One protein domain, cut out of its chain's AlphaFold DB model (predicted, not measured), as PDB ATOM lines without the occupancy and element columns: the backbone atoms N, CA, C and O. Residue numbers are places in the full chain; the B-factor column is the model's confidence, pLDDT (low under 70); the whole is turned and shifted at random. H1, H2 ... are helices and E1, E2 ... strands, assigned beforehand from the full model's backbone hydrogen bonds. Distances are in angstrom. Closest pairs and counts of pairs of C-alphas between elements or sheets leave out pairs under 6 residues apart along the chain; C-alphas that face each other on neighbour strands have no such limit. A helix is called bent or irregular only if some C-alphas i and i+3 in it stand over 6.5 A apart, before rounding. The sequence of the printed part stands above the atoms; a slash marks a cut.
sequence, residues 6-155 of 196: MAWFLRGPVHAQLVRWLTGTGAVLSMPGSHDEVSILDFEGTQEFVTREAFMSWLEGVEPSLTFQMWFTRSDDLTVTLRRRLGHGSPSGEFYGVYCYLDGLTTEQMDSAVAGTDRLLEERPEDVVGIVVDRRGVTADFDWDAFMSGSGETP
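Overview. This is residues 6 to 155 of the 196 residues of an uncharacterized protein of Glycomyces buryatensis (UniProt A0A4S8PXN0). A single, strongly twisted sheet of seven strands forms a wall, with helices H1, H2 and H3 over one face and the short helix H4 over the opposite face. On the three-helix face H1 touches both H2 and H3. The printed part has 150 residues with four named helices and seven named strands, in the order E1 H1 E2 E3 H2 E4 E5 E6 H3 E7 H4, a mixed class. The sheet's order is E3 E2 E4 E5 E6 E1 E7, antiparallel throughout. The whole is compact, with a radius of gyration of the C-alphas of 15.0 A and spans of 44 by 34 by 33 A.

Arrangement. E1, residues 6 to 11, is an inner strand, antiparallel to E6, residues 95 to 101, with N 8 and O 98 at 2.9 A, and to E7, residues 128 to 134, with N 7 and O 132 at 2.8 A. H1, residues 15 to 23, is on the sheet and irregular: C-alphas 16 and 19 are 7.6 A apart. E2, residues 37 to 41, and E3, residues 47 to 51, form a hairpin, with N 40 and O 48 at 2.8 A. H2, residues 52 to 60, touches H1 at a steep tilt of 58 degrees, opposite ways; their closest C-alphas, of His 15 and Leu 59, are 5.5 A apart. E4, residues 65 to 71, is antiparallel to E2, with N 41 and O 67 at 2.9 A. E3, H2 and E4 form a split strand-helix-strand unit, two strands of one sheet that are not neighbours, with a helix between them along the chain; E2 is between E3 and E4 in the sheet and the crossover is right-handed; E6, H3, residues 107 to 123, and E7 form another, with E1 between E6 and E7 in the sheet and its crossover right-handed too. E4, E5, residues 77 to 85, and E6 form a meander, each the antiparallel neighbour of the one before, with N 68 and O 80 at 2.8 A and N 83 and O 97 at 2.8 A. H3 lies over E6 and E1 at a height over the sheet of 9.5 A, along the strands, at 13 degrees to E1 on the local plane. With residues 116 to 120 alone it only just touches H1, with 3 pairs of C-alphas within 8 A, the closest those of Trp 21 and Leu 120 at 6.8 A. H4, residues 144 to 148, lies over E1 on the opposite face from H3, at a height over the sheet of 8.1 A. In H2 and H4 every O i to N i+4 pair is within hydrogen-bond range; in H1 3 of 5 are, in H3 12 of 13.

Along the chain. E1 begins at C-alpha 6 (178.846, 157.225, 70.568) and spans 17.0 A. E5 spans 25.3 A, H3 24.6 A, E4 19.9 A, E6 19.3 A and E7 17.5 A. H4 ends at C-alpha 148 (190.044, 155.892, 62.008).

Size, cuts and confidence. The C-alphas of Gly 33 and Gly 89, the two farthest apart, are 45.9 A apart. The printed part has no cut. The link from H1 to E2 is long, 13 residues. Mean pLDDT of the printed part is 87.0; residues 62 to 63, 86 to 92 and 152 are under 70.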
ATOM      1  N   MET A   6     178.939 156.979  71.995       95.06
ATOM      2  CA  MET A   6     178.846 157.225  70.568       95.06
ATOM      3  C   MET A   6     179.989 158.148  70.160       95.06
ATOM      4  O   MET A   6     180.280 159.112  70.860       95.06
ATOM      5  N   ALA A   7     180.632 157.882  69.029       94.94
ATOM      6  CA  ALA A   7     181.692 158.733  68.509       94.94
ATOM      7  C   ALA A   7     181.437 159.117  67.052       94.94
ATOM      8  O   ALA A   7     181.090 158.265  66.233       94.94
ATOM      9  N   TRP A   8     181.650 160.390  66.721       94.25
ATOM     10  CA  TRP A   8     181.668 160.890  65.348       94.25
ATOM     11  C   TRP A   8     183.083 161.317  64.971       94.25
ATOM     12  O   TRP A   8     183.704 162.114  65.671       94.25
ATOM     13  N   PHE A   9     183.576 160.822  63.841       92.56
ATOM     14  CA  PHE A   9     184.870 161.182  63.275       92.56
ATOM     15  C   PHE A   9     184.635 161.997  62.014       92.56
ATOM     16  O   PHE A   9     184.098 161.478  61.034       92.56
ATOM     17  N   LEU A  10     184.999 163.277  62.045       90.50
ATOM     18  CA  LEU A  10     184.554 164.261  61.058       90.50
ATOM     19  C   LEU A  10     185.721 165.051  60.457       90.50
ATOM     20  O   LEU A  10     186.653 165.440  61.163       90.50
ATOM     21  N   ARG A  11     185.656 165.317  59.151       88.12
ATOM     22  CA  ARG A  11     186.581 166.184  58.411       88.12
ATOM     23  C   ARG A  11     186.130 167.645  58.481       88.12
ATOM     24  O   ARG A  11     184.945 167.945  58.579       88.12
ATOM     25  N   GLY A  12     187.086 168.560  58.323       80.88
ATOM     26  CA  GLY A  12     186.805 169.990  58.153       80.88
ATOM     27  C   GLY A  12     186.499 170.742  59.458       80.88
ATOM     28  O   GLY A  12     186.691 170.201  60.542       80.88
ATOM     29  N   PRO A  13     186.080 172.019  59.382       73.62
ATOM     30  CA  PRO A  13     185.875 172.881  60.548       73.62
ATOM     31  C   PRO A  13     184.583 172.524  61.303       73.62
ATOM     32  O   PRO A  13     183.553 173.184  61.174       73.62
ATOM     33  N   VAL A  14     184.649 171.465  62.112       80.19
ATOM     34  CA  VAL A  14     183.517 170.906  62.873       80.19
ATOM     35  C   VAL A  14     182.895 171.918  63.842       80.19
ATOM     36  O   VAL A  14     181.679 171.925  64.023       80.19
ATOM     37  N   HIS A  15     183.692 172.827  64.407       81.19
ATOM     38  CA  HIS A  15     183.275 173.796  65.432       81.19
ATOM     39  C   HIS A  15     182.039 174.628  65.052       81.19
ATOM     40  O   HIS A  15     181.168 174.841  65.893       81.19
ATOM     41  N   ALA A  16     181.910 175.048  63.787       75.56
ATOM     42  CA  ALA A  16     180.820 175.924  63.351       75.56
ATOM     43  C   ALA A  16     179.440 175.242  63.372       75.56
ATOM     44  O   ALA A  16     178.412 175.915  63.442       75.56
ATOM     45  N   GLN A  17     179.404 173.909  63.281       85.56
ATOM     46  CA  GLN A  17     178.162 173.136  63.183       85.56
ATOM     47  C   GLN A  17     177.986 172.129  64.321       85.56
ATOM     48  O   GLN A  17     176.868 171.662  64.531       85.56
ATOM     49  N   LEU A  18     179.039 171.858  65.098       88.19
ATOM     50  CA  LEU A  18     179.051 170.863  66.167       88.19
ATOM     51  C   LEU A  18     177.882 171.030  67.135       88.19
ATOM     52  O   LEU A  18     177.138 170.084  67.367       88.19
ATOM     53  N   VAL A  19     177.672 172.243  67.650       89.12
ATOM     54  CA  VAL A  19     176.577 172.515  68.592       89.12
ATOM     55  C   VAL A  19     175.219 172.234  67.954       89.12
ATOM     56  O   VAL A  19     174.344 171.677  68.612       89.12
ATOM     57  N   ARG A  20     175.030 172.568  66.670       89.69
ATOM     58  CA  ARG A  20     173.777 172.290  65.951       89.69
ATOM     59  C   ARG A  20     173.546 170.787  65.819       89.69
ATOM     60  O   ARG A  20     172.447 170.325  66.109       89.69
ATOM     61  N   TRP A  21     174.570 170.040  65.411       89.69
ATOM     62  CA  TRP A  21     174.493 168.587  65.254       89.69
ATOM     63  C   TRP A  21     174.228 167.890  66.580       89.69
ATOM     64  O   TRP A  21     173.307 167.082  66.675       89.69
ATOM     65  N   LEU A  22     174.955 168.276  67.628       90.50
ATOM     66  CA  LEU A  22     174.729 167.739  68.958       90.50
ATOM     67  C   LEU A  22     173.367 168.156  69.514       90.50
ATOM     68  O   LEU A  22     172.717 167.350  70.159       90.50
ATOM     69  N   THR A  23     172.852 169.350  69.208       91.00
ATOM     70  CA  THR A  23     171.473 169.713  69.590       91.00
ATOM     71  C   THR A  23     170.442 168.826  68.882       91.00
ATOM     72  O   THR A  23     169.376 168.534  69.422       91.00
ATOM     73  N   GLY A  24     170.780 168.314  67.696       88.38
ATOM     74  CA  GLY A  24     170.009 167.289  66.997       88.38
ATOM     75  C   GLY A  24     169.842 165.984  67.788       88.38
ATOM     76  O   GLY A  24     168.890 165.254  67.528       88.38
ATOM     77  N   THR A  25     170.686 165.707  68.785       88.19
ATOM     78  CA  THR A  25     170.514 164.563  69.702       88.19
ATOM     79  C   THR A  25     169.343 164.735  70.667       88.19
ATOM     80  O   THR A  25     168.940 163.773  71.310       88.19
ATOM     81  N   GLY A  26     168.783 165.944  70.782       90.69
ATOM     82  CA  GLY A  26     167.763 166.297  71.771       90.69
ATOM     83  C   GLY A  26     168.327 166.937  73.043       90.69
ATOM     84  O   GLY A  26     167.552 167.492  73.820       90.69
ATOM     85  N   ALA A  27     169.648 166.918  73.240       92.69
ATOM     86  CA  ALA A  27     170.307 167.650  74.315       92.69
ATOM     87  C   ALA A  27     170.481 169.139  73.963       92.69
ATOM     88  O   ALA A  27     170.574 169.518  72.797       92.69
ATOM     89  N   VAL A  28     170.566 170.005  74.969       93.75
ATOM     90  CA  VAL A  28     170.830 171.442  74.813       93.75
ATOM     91  C   VAL A  28     172.148 171.830  75.467       93.75
ATOM     92  O   VAL A  28     172.574 171.229  76.445       93.75
ATOM     93  N   LEU A  29     172.813 172.854  74.937       93.50
ATOM     94  CA  LEU A  29     174.150 173.239  75.400       93.50
ATOM     95  C   LEU A  29     174.171 173.824  76.826       93.50
ATOM     96  O   LEU A  29     175.171 173.720  77.528       93.50
ATOM     97  N   SER A  30     173.073 174.446  77.258       92.62
ATOM     98  CA  SER A  30     172.975 175.105  78.563       92.62
ATOM     99  C   SER A  30     172.030 174.344  79.484       92.62
ATOM    100  O   SER A  30     170.947 173.936  79.060       92.62
ATOM    101  N   MET A  31     172.416 174.201  80.752       88.88
ATOM    102  CA  MET A  31     171.600 173.525  81.759       88.88
ATOM    103  C   MET A  31     170.204 174.174  81.864       88.88
ATOM    104  O   MET A  31     170.102 175.402  81.960       88.88
ATOM    105  N   PRO A  32     169.104 173.397  81.903       86.75
ATOM    106  CA  PRO A  32     167.761 173.962  81.969       86.75
ATOM    107  C   PRO A  32     167.550 174.888  83.180       86.75
ATOM    108  O   PRO A  32     167.454 174.452  84.329       86.75
ATOM    109  N   GLY A  33     167.396 176.186  82.918       85.44
ATOM    110  CA  GLY A  33     167.219 177.223  83.938       85.44
ATOM    111  C   GLY A  33     168.485 177.995  84.322       85.44
ATOM    112  O   GLY A  33     168.387 178.825  85.222       85.44
ATOM    113  N   SER A  34     169.627 177.760  83.663       83.69
ATOM    114  CA  SER A  34     170.792 178.652  83.733       83.69
ATOM    115  C   SER A  34     170.695 179.799  82.715       83.69
ATOM    116  O   SER A  34     169.906 179.761  81.764       83.69
ATOM    117  N   HIS A  35     171.497 180.844  82.928       75.62
ATOM    118  CA  HIS A  35     171.554 182.034  82.078       75.62
ATOM    119  C   HIS A  35     172.631 181.896  80.985       75.62
ATOM    120  O   HIS A  35     173.636 182.593  81.021       75.62
ATOM    121  N   ASP A  36     172.405 181.013  80.004       85.19
ATOM    122  CA  ASP A  36     173.267 180.844  78.808       85.19
ATOM    123  C   ASP A  36     174.720 180.407  79.097       85.19
ATOM    124  O   ASP A  36     175.644 180.626  78.310       85.19
ATOM    125  N   GLU A  37     174.918 179.758  80.240       92.75
ATOM    126  CA  GLU A  37     176.201 179.183  80.637       92.75
ATOM    127  C   GLU A  37     176.366 177.783  80.040       92.75
ATOM    128  O   GLU A  37     175.393 177.033  79.882       92.75
ATOM    129  N   VAL A  38     177.609 177.441  79.713       94.12
ATOM    130  CA  VAL A  38     178.033 176.130  79.222       94.12
ATOM    131  C   VAL A  38     178.908 175.488  80.285       94.12
ATOM    132  O   VAL A  38     179.781 176.143  80.851       94.12
ATOM    133  N   SER A  39     178.651 174.214  80.555       95.56
ATOM    134  CA  SER A  39     179.430 173.415  81.492       95.56
ATOM    135  C   SER A  39     180.625 172.794  80.775       95.56
ATOM    136  O   SER A  39     180.437 172.048  79.814       95.56
ATOM    137  N   ILE A  40     181.832 173.099  81.233       94.56
ATOM    138  CA  ILE A  40     183.102 172.539  80.769       94.56
ATOM    139  C   ILE A  40     183.644 171.633  81.870       94.56
ATOM    140  O   ILE A  40     183.517 171.954  83.050       94.56
ATOM    141  N   LEU A  41     184.242 170.511  81.483       93.00
ATOM    142  CA  LEU A  41     184.924 169.611  82.404       93.00
ATOM    143  C   LEU A  41     186.430 169.711  82.172       93.00
ATOM    144  O   LEU A  41     186.898 169.574  81.036       93.00
ATOM    145  N   ASP A  42     187.183 169.939  83.242       89.19
ATOM    146  CA  ASP A  42     188.640 169.852  83.198       89.19
ATOM    147  C   ASP A  42     189.126 168.386  83.185       89.19
ATOM    148  O   ASP A  42     188.346 167.432  83.128       89.19
ATOM    149  N   PHE A  43     190.446 168.187  83.217       83.31
ATOM    150  CA  PHE A  43     191.044 166.848  83.203       83.31
ATOM    151  C   PHE A  43     190.818 166.050  84.501       83.31
ATOM    152  O   PHE A  43     191.013 164.835  84.497       83.31
ATOM    153  N   GLU A  44     190.439 166.711  85.598       87.69
ATOM    154  CA  GLU A  44     190.079 166.081  86.874       87.69
ATOM    155  C   GLU A  44     188.576 165.760  86.944       87.69
ATOM    156  O   GLU A  44     188.129 165.107  87.889       87.69
ATOM    157  N   GLY A  45     187.798 166.180  85.938       87.12
ATOM    158  CA  GLY A  45     186.341 166.076  85.918       87.12
ATOM    159  C   GLY A  45     185.647 167.176  86.724       87.12
ATOM    160  O   GLY A  45     184.455 167.061  87.014       87.12
ATOM    161  N   THR A  46     186.366 168.237  87.101       92.75
ATOM    162  CA  THR A  46     185.781 169.395  87.774       92.75
ATOM    163  C   THR A  46     184.966 170.204  86.780       92.75
ATOM    164  O   THR A  46     185.419 170.521  85.679       92.75
ATOM    165  N   GLN A  47     183.752 170.547  87.196       93.44
ATOM    166  CA  GLN A  47     182.819 171.324  86.402       93.44
ATOM    167  C   GLN A  47     183.081 172.826  86.548       93.44
ATOM    168  O   GLN A  47     183.003 173.376  87.649       93.44
ATOM    169  N   GLU A  48     183.308 173.495  85.423       94.00
ATOM    170  CA  GLU A  48     183.404 174.948  85.316       94.00
ATOM    171  C   GLU A  48     182.309 175.495  84.398       94.00
ATOM    172  O   GLU A  48     181.950 174.888  83.391       94.00
ATOM    173  N   PHE A  49     181.774 176.670  84.731       94.00
ATOM    174  CA  PHE A  49     180.757 177.334  83.917       94.00
ATOM    175  C   PHE A  49     181.369 178.510  83.170       94.00
ATOM    176  O   PHE A  49     181.977 179.399  83.767       94.00
ATOM    177  N   VAL A  50     181.171 178.525  81.857       93.50
ATOM    178  CA  VAL A  50     181.639 179.594  80.973       93.50
ATOM    179  C   VAL A  50     180.482 180.189  80.191       93.50
ATOM    180  O   VAL A  50     179.438 179.562  80.009       93.50
ATOM    181  N   THR A  51     180.657 181.410  79.695       93.12
ATOM    182  CA  THR A  51     179.679 181.992  78.775       93.12
ATOM    183  C   THR A  51     179.682 181.224  77.456       93.12
ATOM    184  O   THR A  51     180.718 180.716  77.016       93.12
ATOM    185  N   ARG A  52     178.535 181.192  76.770       91.44
ATOM    186  CA  ARG A  52     178.453 180.629  75.416       91.44
ATOM    187  C   ARG A  52     179.471 181.250  74.456       91.44
ATOM    188  O   ARG A  52     180.046 180.535  73.647       91.44
ATOM    189  N   GLU A  53     179.716 182.554  74.547       91.38
ATOM    190  CA  GLU A  53     180.715 183.237  73.713       91.38
ATOM    191  C   GLU A  53     182.133 182.694  73.949       91.38
ATOM    192  O   GLU A  53     182.826 182.358  72.989       91.38
ATOM    193  N   ALA A  54     182.542 182.541  75.214       92.12
ATOM    194  CA  ALA A  54     183.842 181.967  75.554       92.12
ATOM    195  C   ALA A  54     183.955 180.515  75.065       92.12
ATOM    196  O   ALA A  54     184.954 180.156  74.448       92.12
ATOM    197  N   PHE A  55     182.901 179.716  75.253       91.75
ATOM    198  CA  PHE A  55     182.835 178.347  74.748       91.75
ATOM    199  C   PHE A  55     183.010 178.267  73.225       91.75
ATOM    200  O   PHE A  55     183.813 177.473  72.738       91.75
ATOM    201  N   MET A  56     182.308 179.110  72.459       90.06
ATOM    202  CA  MET A  56     182.452 179.142  71.000       90.06
ATOM    203  C   MET A  56     183.869 179.552  70.586       90.06
ATOM    204  O   MET A  56     184.444 178.943  69.687       90.06
ATOM    205  N   SER A  57     184.472 180.517  71.288       89.00
ATOM    206  CA  SER A  57     185.867 180.897  71.055       89.00
ATOM    207  C   SER A  57     186.843 179.756  71.355       89.00
ATOM    208  O   SER A  57     187.844 179.627  70.654       89.00
ATOM    209  N   TRP A  58     186.571 178.916  72.358       89.06
ATOM    210  CA  TRP A  58     187.391 177.741  72.675       89.06
ATOM    211  C   TRP A  58     187.224 176.613  71.663       89.06
ATOM    212  O   TRP A  58     188.207 175.963  71.337       89.06
ATOM    213  N   LEU A  59     186.021 176.408  71.122       86.06
ATOM    214  CA  LEU A  59     185.793 175.455  70.030       86.06
ATOM    215  C   LEU A  59     186.566 175.825  68.756       86.06
ATOM    216  O   LEU A  59     187.012 174.945  68.017       86.06
ATOM    217  N   GLU A  60     186.696 177.122  68.476       83.88
ATOM    218  CA  GLU A  60     187.514 177.645  67.375       83.88
ATOM    219  C   GLU A  60     189.013 177.615  67.712       83.88
ATOM    220  O   GLU A  60     189.861 177.420  66.833       83.88
ATOM    221  N   GLY A  61     189.332 177.809  68.993       73.25
ATOM    222  CA  GLY A  61     190.667 177.735  69.560       73.25
ATOM    223  C   GLY A  61     191.229 176.320  69.474       73.25
ATOM    224  O   GLY A  61     190.562 175.329  69.733       73.25
ATOM    225  N   VAL A  62     192.492 176.213  69.082       58.44
ATOM    226  CA  VAL A  62     193.196 174.947  68.828       58.44
ATOM    227  C   VAL A  62     193.572 174.234  70.138       58.44
ATOM    228  O   VAL A  62     194.700 173.779  70.294       58.44
ATOM    229  N   GLU A  63     192.664 174.141  71.107       63.00
ATOM    230  CA  GLU A  63     192.876 173.238  72.236       63.00
ATOM    231  C   GLU A  63     192.825 171.789  71.714       63.00
ATOM    232  O   GLU A  63     191.965 171.443  70.895       63.00
ATOM    233  N   PRO A  64     193.770 170.920  72.116       70.00
ATOM    234  CA  PRO A  64     193.862 169.562  71.581       70.00
ATOM    235  C   PRO A  64     192.654 168.702  71.975       70.00
ATOM    236  O   PRO A  64     192.324 167.741  71.274       70.00
ATOM    237  N   SER A  65     191.994 169.051  73.082       86.94
ATOM    238  CA  SER A  65     190.796 168.395  73.586       86.94
ATOM    239  C   SER A  65     189.944 169.383  74.379       86.94
ATOM    240  O   SER A  65     190.478 170.130  75.192       86.94
ATOM    241  N   LEU A  66     188.627 169.338  74.194       91.12
ATOM    242  CA  LEU A  66     187.650 170.086  74.982       91.12
ATOM    243  C   LEU A  66     186.559 169.126  75.450       91.12
ATOM    244  O   LEU A  66     185.927 168.478  74.617       91.12
ATOM    245  N   THR A  67     186.321 169.058  76.759       94.38
ATOM    246  CA  THR A  67     185.222 168.273  77.332       94.38
ATOM    247  C   THR A  67     184.170 169.207  77.911       94.38
ATOM    248  O   THR A  67     184.495 170.143  78.633       94.38
ATOM    249  N   PHE A  68     182.907 168.975  77.582       95.00
ATOM    250  CA  PHE A  68     181.780 169.796  78.013       95.00
ATOM    251  C   PHE A  68     180.526 168.947  78.185       95.00
ATOM    252  O   PHE A  68     180.471 167.813  77.717       95.00
ATOM    253  N   GLN A  69     179.509 169.491  78.844       95.31
ATOM    254  CA  GLN A  69     178.229 168.809  79.021       95.31
ATOM    255  C   GLN A  69     177.133 169.467  78.193       95.31
ATOM    256  O   GLN A  69     177.012 170.694  78.127       95.31
ATOM    257  N   MET A  70     176.291 168.625  77.610       95.31
ATOM    258  CA  MET A  70     174.980 168.992  77.094       95.31
ATOM    259  C   MET A  70     173.900 168.375  77.973       95.31
ATOM    260  O   MET A  70     174.172 167.453  78.721       95.31
ATOM    261  N   TRP A  71     172.677 168.876  77.908       95.19
ATOM    262  CA  TRP A  71     171.654 168.575  78.904       95.19
ATOM    263  C   TRP A  71     170.362 168.128  78.240       95.19
ATOM    264  O   TRP A  71     169.823 168.844  77.398       95.19
ATOM    265  N   PHE A  72     169.826 166.982  78.644       93.00
ATOM    266  CA  PHE A  72     168.450 166.602  78.313       93.00
ATOM    267  C   PHE A  72     167.478 167.160  79.350       93.00
ATOM    268  O   PHE A  72     166.402 167.662  79.017       93.00
ATOM    269  N   THR A  73     167.869 167.091  80.622       91.81
ATOM    270  CA  THR A  73     167.105 167.608  81.759       91.81
ATOM    271  C   THR A  73     168.049 168.325  82.731       91.81
ATOM    272  O   THR A  73     169.171 168.665  82.375       91.81
ATOM    273  N   ARG A  74     167.603 168.632  83.956       89.94
ATOM    274  CA  ARG A  74     168.487 169.190  84.998       89.94
ATOM    275  C   ARG A  74     169.391 168.148  85.654       89.94
ATOM    276  O   ARG A  74     170.330 168.539  86.336       89.94
ATOM    277  N   SER A  75     169.045 166.870  85.537       90.06
ATOM    278  CA  SER A  75     169.775 165.758  86.150       90.06
ATOM    279  C   SER A  75     170.476 164.877  85.131       90.06
ATOM    280  O   SER A  75     171.349 164.118  85.527       90.06
ATOM    281  N   ASP A  76     170.078 164.971  83.862       92.38
ATOM    282  CA  ASP A  76     170.565 164.084  82.815       92.38
ATOM    283  C   ASP A  76     171.362 164.916  81.818       92.38
ATOM    284  O   ASP A  76     170.808 165.761  81.093       92.38
ATOM    285  N   ASP A  77     172.665 164.670  81.809       93.00
ATOM    286  CA  ASP A  77     173.615 165.284  80.905       93.00
ATOM    287  C   ASP A  77     174.236 164.261  79.953       93.00
ATOM    288  O   ASP A  77     174.251 163.058  80.190       93.00
ATOM    289  N   LEU A  78     174.713 164.776  78.832       94.06
ATOM    290  CA  LEU A  78     175.535 164.089  77.863       94.06
ATOM    291  C   LEU A  78     176.915 164.728  77.941       94.06
ATOM    292  O   LEU A  78     177.095 165.873  77.514       94.06
ATOM    293  N   THR A  79     177.890 163.992  78.464       95.19
ATOM    294  CA  THR A  79     179.281 164.443  78.436       95.19
ATOM    295  C   THR A  79     179.839 164.263  77.027       95.19
ATOM    296  O   THR A  79     179.758 163.183  76.439       95.19
ATOM    297  N   VAL A  80     180.407 165.335  76.478       94.81
ATOM    298  CA  VAL A  80     180.960 165.390  75.127       94.81
ATOM    299  C   VAL A  80     182.429 165.777  75.187       94.81
ATOM    300  O   VAL A  80     182.775 166.833  75.709       94.81
ATOM    301  N   THR A  81     183.296 164.963  74.594       93.81
ATOM    302  CA  THR A  81     184.712 165.278  74.394       93.81
ATOM    303  C   THR A  81     184.999 165.462  72.910       93.81
ATOM    304  O   THR A  81     184.918 164.524  72.120       93.81
ATOM    305  N   LEU A  82     185.388 166.676  72.533       91.94
ATOM    306  CA  LEU A  82     185.922 167.005  71.219       91.94
ATOM    307  C   LEU A  82     187.444 166.877  71.248       91.94
ATOM    308  O   LEU A  82     188.094 167.504  72.077       91.94
ATOM    309  N   ARG A  83     188.023 166.129  70.311       88.88
ATOM    310  CA  ARG A  83     189.474 165.997  70.129       88.88
ATOM    311  C   ARG A  83     189.855 166.351  68.708       88.88
ATOM    312  O   ARG A  83     189.252 165.848  67.762       88.88
ATOM    313  N   ARG A  84     190.894 167.165  68.547       85.44
ATOM    314  CA  ARG A  84     191.488 167.438  67.233       85.44
ATOM    315  C   ARG A  84     192.625 166.452  66.984       85.44
ATOM    316  O   ARG A  84     193.566 166.376  67.775       85.44
ATOM    317  N   ARG A  85     192.580 165.713  65.875       80.06
ATOM    318  CA  ARG A  85     193.635 164.769  65.485       80.06
ATOM    319  C   ARG A  85     194.332 165.248  64.217       80.06
ATOM    320  O   ARG A  85     193.745 165.332  63.139       80.06
ATOM    321  N   LEU A  86     195.622 165.552  64.353       65.50
ATOM    322  CA  LEU A  86     196.494 165.887  63.231       65.50
ATOM    323  C   LEU A  86     196.930 164.587  62.548       65.50
ATOM    324  O   LEU A  86     197.752 163.845  63.083       65.50
ATOM    325  N   GLY A  87     196.384 164.310  61.366       58.94
ATOM    326  CA  GLY A  87     196.718 163.127  60.576       58.94
ATOM    327  C   GLY A  87     198.087 163.224  59.907       58.94
ATOM    328  O   GLY A  87     198.175 163.220  58.679       58.94
ATOM    329  N   HIS A  88     199.173 163.317  60.677       53.69
ATOM    330  CA  HIS A  88     200.517 163.215  60.112       53.69
ATOM    331  C   HIS A  88     200.739 161.802  59.556       53.69
ATOM    332  O   HIS A  88     201.052 160.873  60.291       53.69
ATOM    333  N   GLY A  89     200.566 161.654  58.240       55.03
ATOM    334  CA  GLY A  89     200.731 160.385  57.527       55.03
ATOM    335  C   GLY A  89     199.484 159.498  57.479       55.03
ATOM    336  O   GLY A  89     199.563 158.405  56.928       55.03
ATOM    337  N   SER A  90     198.340 159.956  57.999       63.12
ATOM    338  CA  SER A  90     197.080 159.217  57.881       63.12
ATOM    339  C   SER A  90     196.446 159.432  56.496       63.12
ATOM    340  O   SER A  90     196.337 160.586  56.067       63.12
ATOM    341  N   PRO A  91     195.954 158.378  55.811       61.44
ATOM    342  CA  PRO A  91     195.138 158.532  54.600       61.44
ATOM    343  C   PRO A  91     193.864 159.364  54.843       61.44
ATOM    344  O   PRO A  91     193.322 159.958  53.909       61.44
ATOM    345  N   SER A  92     193.405 159.458  56.095       63.62
ATOM    346  CA  SER A  92     192.241 160.252  56.495       63.62
ATOM    347  C   SER A  92     192.524 161.756  56.563       63.62
ATOM    348  O   SER A  92     191.588 162.548  56.471       63.62
ATOM    349  N   GLY A  93     193.792 162.174  56.642       77.81
ATOM    350  CA  GLY A  93     194.160 163.570  56.885       77.81
ATOM    351  C   GLY A  93     193.774 164.037  58.294       77.81
ATOM    352  O   GLY A  93     193.662 163.237  59.217       77.81
ATOM    353  N   GLU A  94     193.611 165.347  58.474       84.25
ATOM    354  CA  GLU A  94     193.133 165.921  59.736       84.25
ATOM    355  C   GLU A  94     191.635 165.648  59.940       84.25
ATOM    356  O   GLU A  94     190.830 165.873  59.031       84.25
ATOM    357  N   PHE A  95     191.267 165.206  61.143       87.25
ATOM    358  CA  PHE A  95     189.878 164.995  61.543       87.25
ATOM    359  C   PHE A  95     189.660 165.352  63.018       87.25
ATOM    360  O   PHE A  95     190.602 165.533  63.794       87.25
ATOM    361  N   TYR A  96     188.393 165.439  63.403       89.75
ATOM    362  CA  TYR A  96     187.955 165.628  64.779       89.75
ATOM    363  C   TYR A  96     187.234 164.375  65.265       89.75
ATOM    364  O   TYR A  96     186.383 163.851  64.549       89.75
ATOM    365  N   GLY A  97     187.562 163.921  66.472       92.12
ATOM    366  CA  GLY A  97     186.801 162.907  67.198       92.12
ATOM    367  C   GLY A  97     185.854 163.585  68.182       92.12
ATOM    368  O   GLY A  97     186.301 164.333  69.049       92.12
ATOM    369  N   VAL A  98     184.553 163.355  68.040       93.88
ATOM    370  CA  VAL A  98     183.504 163.842  68.945       93.88
ATOM    371  C   VAL A  98     182.953 162.645  69.697       93.88
ATOM    372  O   VAL A  98     182.194 161.866  69.130       93.88
ATOM    373  N   TYR A  99     183.335 162.491  70.956       94.69
ATOM    374  CA  TYR A  99     182.912 161.395  71.819       94.69
ATOM    375  C   TYR A  99     181.766 161.862  72.705       94.69
ATOM    376  O   TYR A  99     181.917 162.837  73.428       94.69
ATOM    377  N   CYS A 100     180.634 161.177  72.641       95.19
ATOM    378  CA  CYS A 100     179.445 161.407  73.447       95.19
ATOM    379  C   CYS A 100     179.275 160.206  74.382       95.19
ATOM    380  O   CYS A 100     178.979 159.105  73.914       95.19
ATOM    381  N   TYR A 101     179.479 160.404  75.680       94.75
ATOM    382  CA  TYR A 101     179.327 159.354  76.688       94.75
ATOM    383  C   TYR A 101     177.853 159.217  77.060       94.75
ATOM    384  O   TYR A 101     177.212 160.204  77.409       94.75
ATOM    385  N   LEU A 102     177.316 158.006  76.930       92.94
ATOM    386  CA  LEU A 102     175.892 157.699  77.080       92.94
ATOM    387  C   LEU A 102     175.536 157.176  78.480       92.94
ATOM    388  O   LEU A 102     174.362 156.914  78.742       92.94
ATOM    389  N   ASP A 103     176.525 157.019  79.365       88.81
ATOM    390  CA  ASP A 103     176.303 156.541  80.729       88.81
ATOM    391  C   ASP A 103     175.290 157.426  81.474       88.81
ATOM    392  O   ASP A 103     175.290 158.651  81.358       88.81
ATOM    393  N   GLY A 104     174.380 156.787  82.209       87.69
ATOM    394  CA  GLY A 104     173.319 157.472  82.949       87.69
ATOM    395  C   GLY A 104     172.124 157.939  82.108       87.69
ATOM    396  O   GLY A 104     171.118 158.349  82.690       87.69
ATOM    397  N   LEU A 105     172.169 157.833  80.775       91.88
ATOM    398  CA  LEU A 105     171.023 158.158  79.926       91.88
ATOM    399  C   LEU A 105     169.946 157.067  79.969       91.88
ATOM    400  O   LEU A 105     170.198 155.879  80.148       91.88
ATOM    401  N   THR A 106     168.699 157.472  79.752       92.81
ATOM    402  CA  THR A 106     167.594 156.545  79.484       92.81
ATOM    403  C   THR A 106     167.671 156.001  78.058       92.81
ATOM    404  O   THR A 106     168.234 156.634  77.165       92.81
ATOM    405  N   THR A 107     167.019 154.864  77.795       91.06
ATOM    406  CA  THR A 107     166.927 154.300  76.436       91.06
ATOM    407  C   THR A 107     166.370 155.304  75.421       91.06
ATOM    408  O   THR A 107     166.889 155.396  74.315       91.06
ATOM    409  N   GLU A 108     165.374 156.109  75.803       92.56
ATOM    410  CA  GLU A 108     164.796 157.136  74.926       92.56
ATOM    411  C   GLU A 108     165.808 158.241  74.580       92.56
ATOM    412  O   GLU A 108     165.889 158.677  73.431       92.56
ATOM    413  N   GLN A 109     166.616 158.673  75.552       93.06
ATOM    414  CA  GLN A 109     167.677 159.663  75.336       93.06
ATOM    415  C   GLN A 109     168.801 159.096  74.460       93.06
ATOM    416  O   GLN A 109     169.256 159.776  73.542       93.06
ATOM    417  N   MET A 110     169.199 157.837  74.677       91.94
ATOM    418  CA  MET A 110     170.165 157.153  73.811       91.94
ATOM    419  C   MET A 110     169.644 157.016  72.377       91.94
ATOM    420  O   MET A 110     170.378 157.270  71.424       91.94
ATOM    421  N   ASP A 111     168.378 156.634  72.201       91.50
ATOM    422  CA  ASP A 111     167.751 156.530  70.883       91.50
ATOM    423  C   ASP A 111     167.699 157.893  70.184       91.50
ATOM    424  O   ASP A 111     168.014 157.987  68.998       91.50
ATOM    425  N   SER A 112     167.390 158.964  70.921       90.50
ATOM    426  CA  SER A 112     167.431 160.334  70.403       90.50
ATOM    427  C   SER A 112     168.851 160.765  70.005       90.50
ATOM    428  O   SER A 112     169.039 161.374  68.947       90.50
ATOM    429  N   ALA A 113     169.870 160.398  70.791       89.00
ATOM    430  CA  ALA A 113     171.267 160.670  70.464       89.00
ATOM    431  C   ALA A 113     171.729 159.932  69.204       89.00
ATOM    432  O   ALA A 113     172.320 160.541  68.307       89.00
ATOM    433  N   VAL A 114     171.375 158.652  69.084       87.94
ATOM    434  CA  VAL A 114     171.657 157.857  67.885       87.94
ATOM    435  C   VAL A 114     170.906 158.405  66.671       87.94
ATOM    436  O   VAL A 114     171.505 158.527  65.611       87.94
ATOM    437  N   ALA A 115     169.657 158.853  66.805       87.12
ATOM    438  CA  ALA A 115     168.935 159.495  65.703       87.12
ATOM    439  C   ALA A 115     169.612 160.795  65.207       87.12
ATOM    440  O   ALA A 115     169.479 161.160  64.038       87.12
ATOM    441  N   GLY A 116     170.369 161.493  66.063       85.12
ATOM    442  CA  GLY A 116     171.210 162.626  65.655       85.12
ATOM    443  C   GLY A 116     172.322 162.233  64.673       85.12
ATOM    444  O   GLY A 116     172.663 163.010  63.783       85.12
ATOM    445  N   THR A 117     172.826 161.003  64.785       85.31
ATOM    446  CA  THR A 117     173.831 160.426  63.879       85.31
ATOM    447  C   THR A 117     173.275 160.201  62.481       85.31
ATOM    448  O   THR A 117     173.934 160.536  61.499       85.31
ATOM    449  N   ASP A 118     172.054 159.673  62.381       84.62
ATOM    450  CA  ASP A 118     171.405 159.451  61.086       84.62
ATOM    451  C   ASP A 118     171.230 160.782  60.340       84.62
ATOM    452  O   ASP A 118     171.570 160.885  59.164       84.62
ATOM    453  N   ARG A 119     170.826 161.848  61.045       84.50
ATOM    454  CA  ARG A 119     170.724 163.194  60.451       84.50
ATOM    455  C   ARG A 119     172.070 163.740  59.985       84.50
ATOM    456  O   ARG A 119     172.138 164.372  58.937       84.50
ATOM    457  N   LEU A 120     173.143 163.503  60.742       86.56
ATOM    458  CA  LEU A 120     174.492 163.900  60.338       86.56
ATOM    459  C   LEU A 120     174.910 163.204  59.032       86.56
ATOM    460  O   LEU A 120     175.442 163.858  58.134       86.56
ATOM    461  N   LEU A 121     174.622 161.905  58.908       85.06
ATOM    462  CA  LEU A 121     174.862 161.131  57.686       85.06
ATOM    463  C   LEU A 121     174.005 161.607  56.508       85.06
ATOM    464  O   LEU A 121     174.484 161.597  55.379       85.06
ATOM    465  N   GLU A 122     172.764 162.028  56.751       86.38
ATOM    466  CA  GLU A 122     171.880 162.575  55.715       86.38
ATOM    467  C   GLU A 122     172.330 163.966  55.234       86.38
ATOM    468  O   GLU A 122     172.284 164.248  54.037       86.38
ATOM    469  N   GLU A 123     172.768 164.842  56.145       86.75
ATOM    470  CA  GLU A 123     173.134 166.226  55.822       86.75
ATOM    471  C   GLU A 123     174.542 166.364  55.227       86.75
ATOM    472  O   GLU A 123     174.762 167.233  54.377       86.75
ATOM    473  N   ARG A 124     175.516 165.591  55.731       87.12
ATOM    474  CA  ARG A 124     176.956 165.795  55.474       87.12
ATOM    475  C   ARG A 124     177.738 164.476  55.363       87.12
ATOM    476  O   ARG A 124     178.766 164.322  56.030       87.12
ATOM    477  N   PRO A 125     177.308 163.509  54.535       86.12
ATOM    478  CA  PRO A 125     177.990 162.218  54.435       86.12
ATOM    479  C   PRO A 125     179.462 162.341  54.013       86.12
ATOM    480  O   PRO A 125     180.285 161.522  54.409       86.12
ATOM    481  N   GLU A 126     179.818 163.367  53.235       85.62
ATOM    482  CA  GLU A 126     181.184 163.611  52.766       85.62
ATOM    483  C   GLU A 126     182.156 164.066  53.865       85.62
ATOM    484  O   GLU A 126     183.371 163.910  53.715       85.62
ATOM    485  N   ASP A 127     181.632 164.610  54.967       87.69
ATOM    486  CA  ASP A 127     182.441 165.029  56.110       87.69
ATOM    487  C   ASP A 127     182.718 163.856  57.062       87.69
ATOM    488  O   ASP A 127     183.621 163.941  57.891       87.69
ATOM    489  N   VAL A 128     181.977 162.750  56.959       89.19
ATOM    490  CA  VAL A 128     182.086 161.615  57.881       89.19
ATOM    491  C   VAL A 128     183.267 160.717  57.504       89.19
ATOM    492  O   VAL A 128     183.288 160.074  56.456       89.19
ATOM    493  N   VAL A 129     184.255 160.630  58.397       89.25
ATOM    494  CA  VAL A 129     185.319 159.610  58.359       89.25
ATOM    495  C   VAL A 129     184.789 158.292  58.912       89.25
ATOM    496  O   VAL A 129     185.001 157.232  58.318       89.25
ATOM    497  N   GLY A 130     184.061 158.378  60.024       90.81
ATOM    498  CA  GLY A 130     183.391 157.243  60.622       90.81
ATOM    499  C   GLY A 130     182.508 157.611  61.806       90.81
ATOM    500  O   GLY A 130     182.522 158.736  62.300       90.81
ATOM    501  N   ILE A 131     181.713 156.645  62.242       93.19
ATOM    502  CA  ILE A 131     180.766 156.742  63.346       93.19
ATOM    503  C   ILE A 131     180.805 155.427  64.102       93.19
ATOM    504  O   ILE A 131     180.733 154.364  63.489       93.19
ATOM    505  N   VAL A 132     180.849 155.505  65.423       94.25
ATOM    506  CA  VAL A 132     180.766 154.359  66.326       94.25
ATOM    507  C   VAL A 132     179.573 154.571  67.247       94.25
ATOM    508  O   VAL A 132     179.429 155.653  67.808       94.25
ATOM    509  N   VAL A 133     178.729 153.558  67.421       93.44
ATOM    510  CA  VAL A 133     177.722 153.517  68.490       93.44
ATOM    511  C   VAL A 133     177.907 152.222  69.255       93.44
ATOM    512  O   VAL A 133     177.714 151.142  68.698       93.44
ATOM    513  N   ASP A 134     178.245 152.341  70.528       92.94
ATOM    514  CA  ASP A 134     178.482 151.232  71.435       92.94
ATOM    515  C   ASP A 134     177.682 151.440  72.723       92.94
ATOM    516  O   ASP A 134     178.155 151.984  73.720       92.94
ATOM    517  N   ARG A 135     176.430 150.988  72.684       91.12
ATOM    518  CA  ARG A 135     175.469 151.041  73.793       91.12
ATOM    519  C   ARG A 135     175.775 150.027  74.885       91.12
ATOM    520  O   ARG A 135     175.029 149.932  75.846       91.12
ATOM    521  N   ARG A 136     176.789 149.182  74.702       88.88
ATOM    522  CA  ARG A 136     177.174 148.152  75.674       88.88
ATOM    523  C   ARG A 136     178.569 148.392  76.247       88.88
ATOM    524  O   ARG A 136     178.977 147.641  77.129       88.88
ATOM    525  N   GLY A 137     179.288 149.396  75.741       90.12
ATOM    526  CA  GLY A 137     180.675 149.721  76.083       90.12
ATOM    527  C   GLY A 137     181.685 148.613  75.749       90.12
ATOM    528  O   GLY A 137     182.795 148.599  76.278       90.12
ATOM    529  N   VAL A 138     181.332 147.671  74.864       89.38
ATOM    530  CA  VAL A 138     182.175 146.509  74.501       89.38
ATOM    531  C   VAL A 138     183.518 146.936  73.896       89.38
ATOM    532  O   VAL A 138     184.515 146.222  73.985       89.38
ATOM    533  N   THR A 139     183.530 148.100  73.266       91.50
ATOM    534  CA  THR A 139     184.627 148.698  72.513       91.50
ATOM    535  C   THR A 139     185.128 149.995  73.155       91.50
ATOM    536  O   THR A 139     185.877 150.727  72.514       91.50
ATOM    537  N   ALA A 140     184.748 150.282  74.409       90.12
ATOM    538  CA  ALA A 140     185.132 151.510  75.113       90.12
ATOM    539  C   ALA A 140     186.658 151.663  75.252       90.12
ATOM    540  O   ALA A 140     187.193 152.757  75.088       90.12
ATOM    541  N   ASP A 141     187.365 150.551  75.482       90.81
ATOM    542  CA  ASP A 141     188.828 150.523  75.611       90.81
ATOM    543  C   ASP A 141     189.559 150.469  74.251       90.81
ATOM    544  O   ASP A 141     190.792 150.472  74.206       90.81
ATOM    545  N   PHE A 142     188.833 150.384  73.130       91.00
ATOM    546  CA  PHE A 142     189.444 150.295  71.806       91.00
ATOM    547  C   PHE A 142     189.879 151.678  71.297       91.00
ATOM    548  O   PHE A 142     189.126 152.652  71.361       91.00
ATOM    549  N   ASP A 143     191.091 151.766  70.736       90.50
ATOM    550  CA  ASP A 143     191.637 153.014  70.190       90.50
ATOM    551  C   ASP A 143     191.022 153.346  68.818       90.50
ATOM    552  O   ASP A 143     191.605 153.139  67.748       90.50
ATOM    553  N   TRP A 144     189.799 153.875  68.862       90.31
ATOM    554  CA  TRP A 144     189.064 154.296  67.674       90.31
ATOM    555  C   TRP A 144     189.755 155.427  66.912       90.31
ATOM    556  O   TRP A 144     189.646 155.478  65.689       90.31
ATOM    557  N   ASP A 145     190.507 156.296  67.591       88.62
ATOM    558  CA  ASP A 145     191.278 157.352  66.929       88.62
ATOM    559  C   ASP A 145     192.367 156.745  66.026       88.62
ATOM    560  O   ASP A 145     192.512 157.143  64.864       88.62
ATOM    561  N   ALA A 146     193.116 155.756  66.529       86.38
ATOM    562  CA  ALA A 146     194.137 155.050  65.752       86.38
ATOM    563  C   ALA A 146     193.528 154.251  64.589       86.38
ATOM    564  O   ALA A 146     194.063 154.264  63.475       86.38
ATOM    565  N   PHE A 147     192.389 153.598  64.821       86.50
ATOM    566  CA  PHE A 147     191.668 152.870  63.781       86.50
ATOM    567  C   PHE A 147     191.174 153.785  62.654       86.50
ATOM    568  O   PHE A 147     191.455 153.518  61.486       86.50
ATOM    569  N   MET A 148     190.531 154.906  62.989       87.12
ATOM    570  CA  MET A 148     190.044 155.892  62.008       87.12
ATOM    571  C   MET A 148     191.185 156.620  61.284       87.12
ATOM    572  O   MET A 148     191.005 157.167  60.190       87.12
ATOM    573  N   SER A 149     192.384 156.600  61.871       83.38
ATOM    574  CA  SER A 149     193.610 157.078  61.234       83.38
ATOM    575  C   SER A 149     194.227 156.063  60.260       83.38
ATOM    576  O   SER A 149     195.174 156.423  59.556       83.38
ATOM    577  N   GLY A 150     193.718 154.828  60.188       77.56
ATOM    578  CA  GLY A 150     194.232 153.750  59.336       77.56
ATOM    579  C   GLY A 150     195.443 152.997  59.903       77.56
ATOM    580  O   GLY A 150     196.115 152.291  59.157       77.56
ATOM    581  N   SER A 151     195.746 153.146  61.196       71.25
ATOM    582  CA  SER A 151     196.899 152.514  61.861       71.25
ATOM    583  C   SER A 151     196.506 151.587  63.018       71.25
ATOM    584  O   SER A 151     197.321 151.334  63.902       71.25
ATOM    585  N   GLY A 152     195.254 151.128  63.048       67.69
ATOM    586  CA  GLY A 152     194.694 150.339  64.145       67.69
ATOM    587  C   GLY A 152     194.595 148.845  63.853       67.69
ATOM    588  O   GLY A 152     194.619 148.404  62.704       67.69
ATOM    589  N   GLU A 153     194.451 148.072  64.925       78.88
ATOM    590  CA  GLU A 153     194.038 146.674  64.853       78.88
ATOM    591  C   GLU A 153     192.570 146.558  64.417       78.88
ATOM    592  O   GLU A 153     191.824 147.534  64.338       78.88
ATOM    593  N   THR A 154     192.147 145.331  64.150       77.06
ATOM    594  CA  THR A 154     190.742 145.003  63.927       77.06
ATOM    595  C   THR A 154     189.931 145.222  65.214       77.06
ATOM    596  O   THR A 154     190.220 144.547  66.205       77.06
ATOM    597  N   PRO A 155     188.920 146.114  65.238       80.25
ATOM    598  CA  PRO A 155     188.152 146.359  66.452       80.25
ATOM    599  C   PRO A 155     187.237 145.179  66.810       80.25
ATOM    600  O   PRO A 155     186.798 144.428  65.935       80.25
TER     601      PRO A 155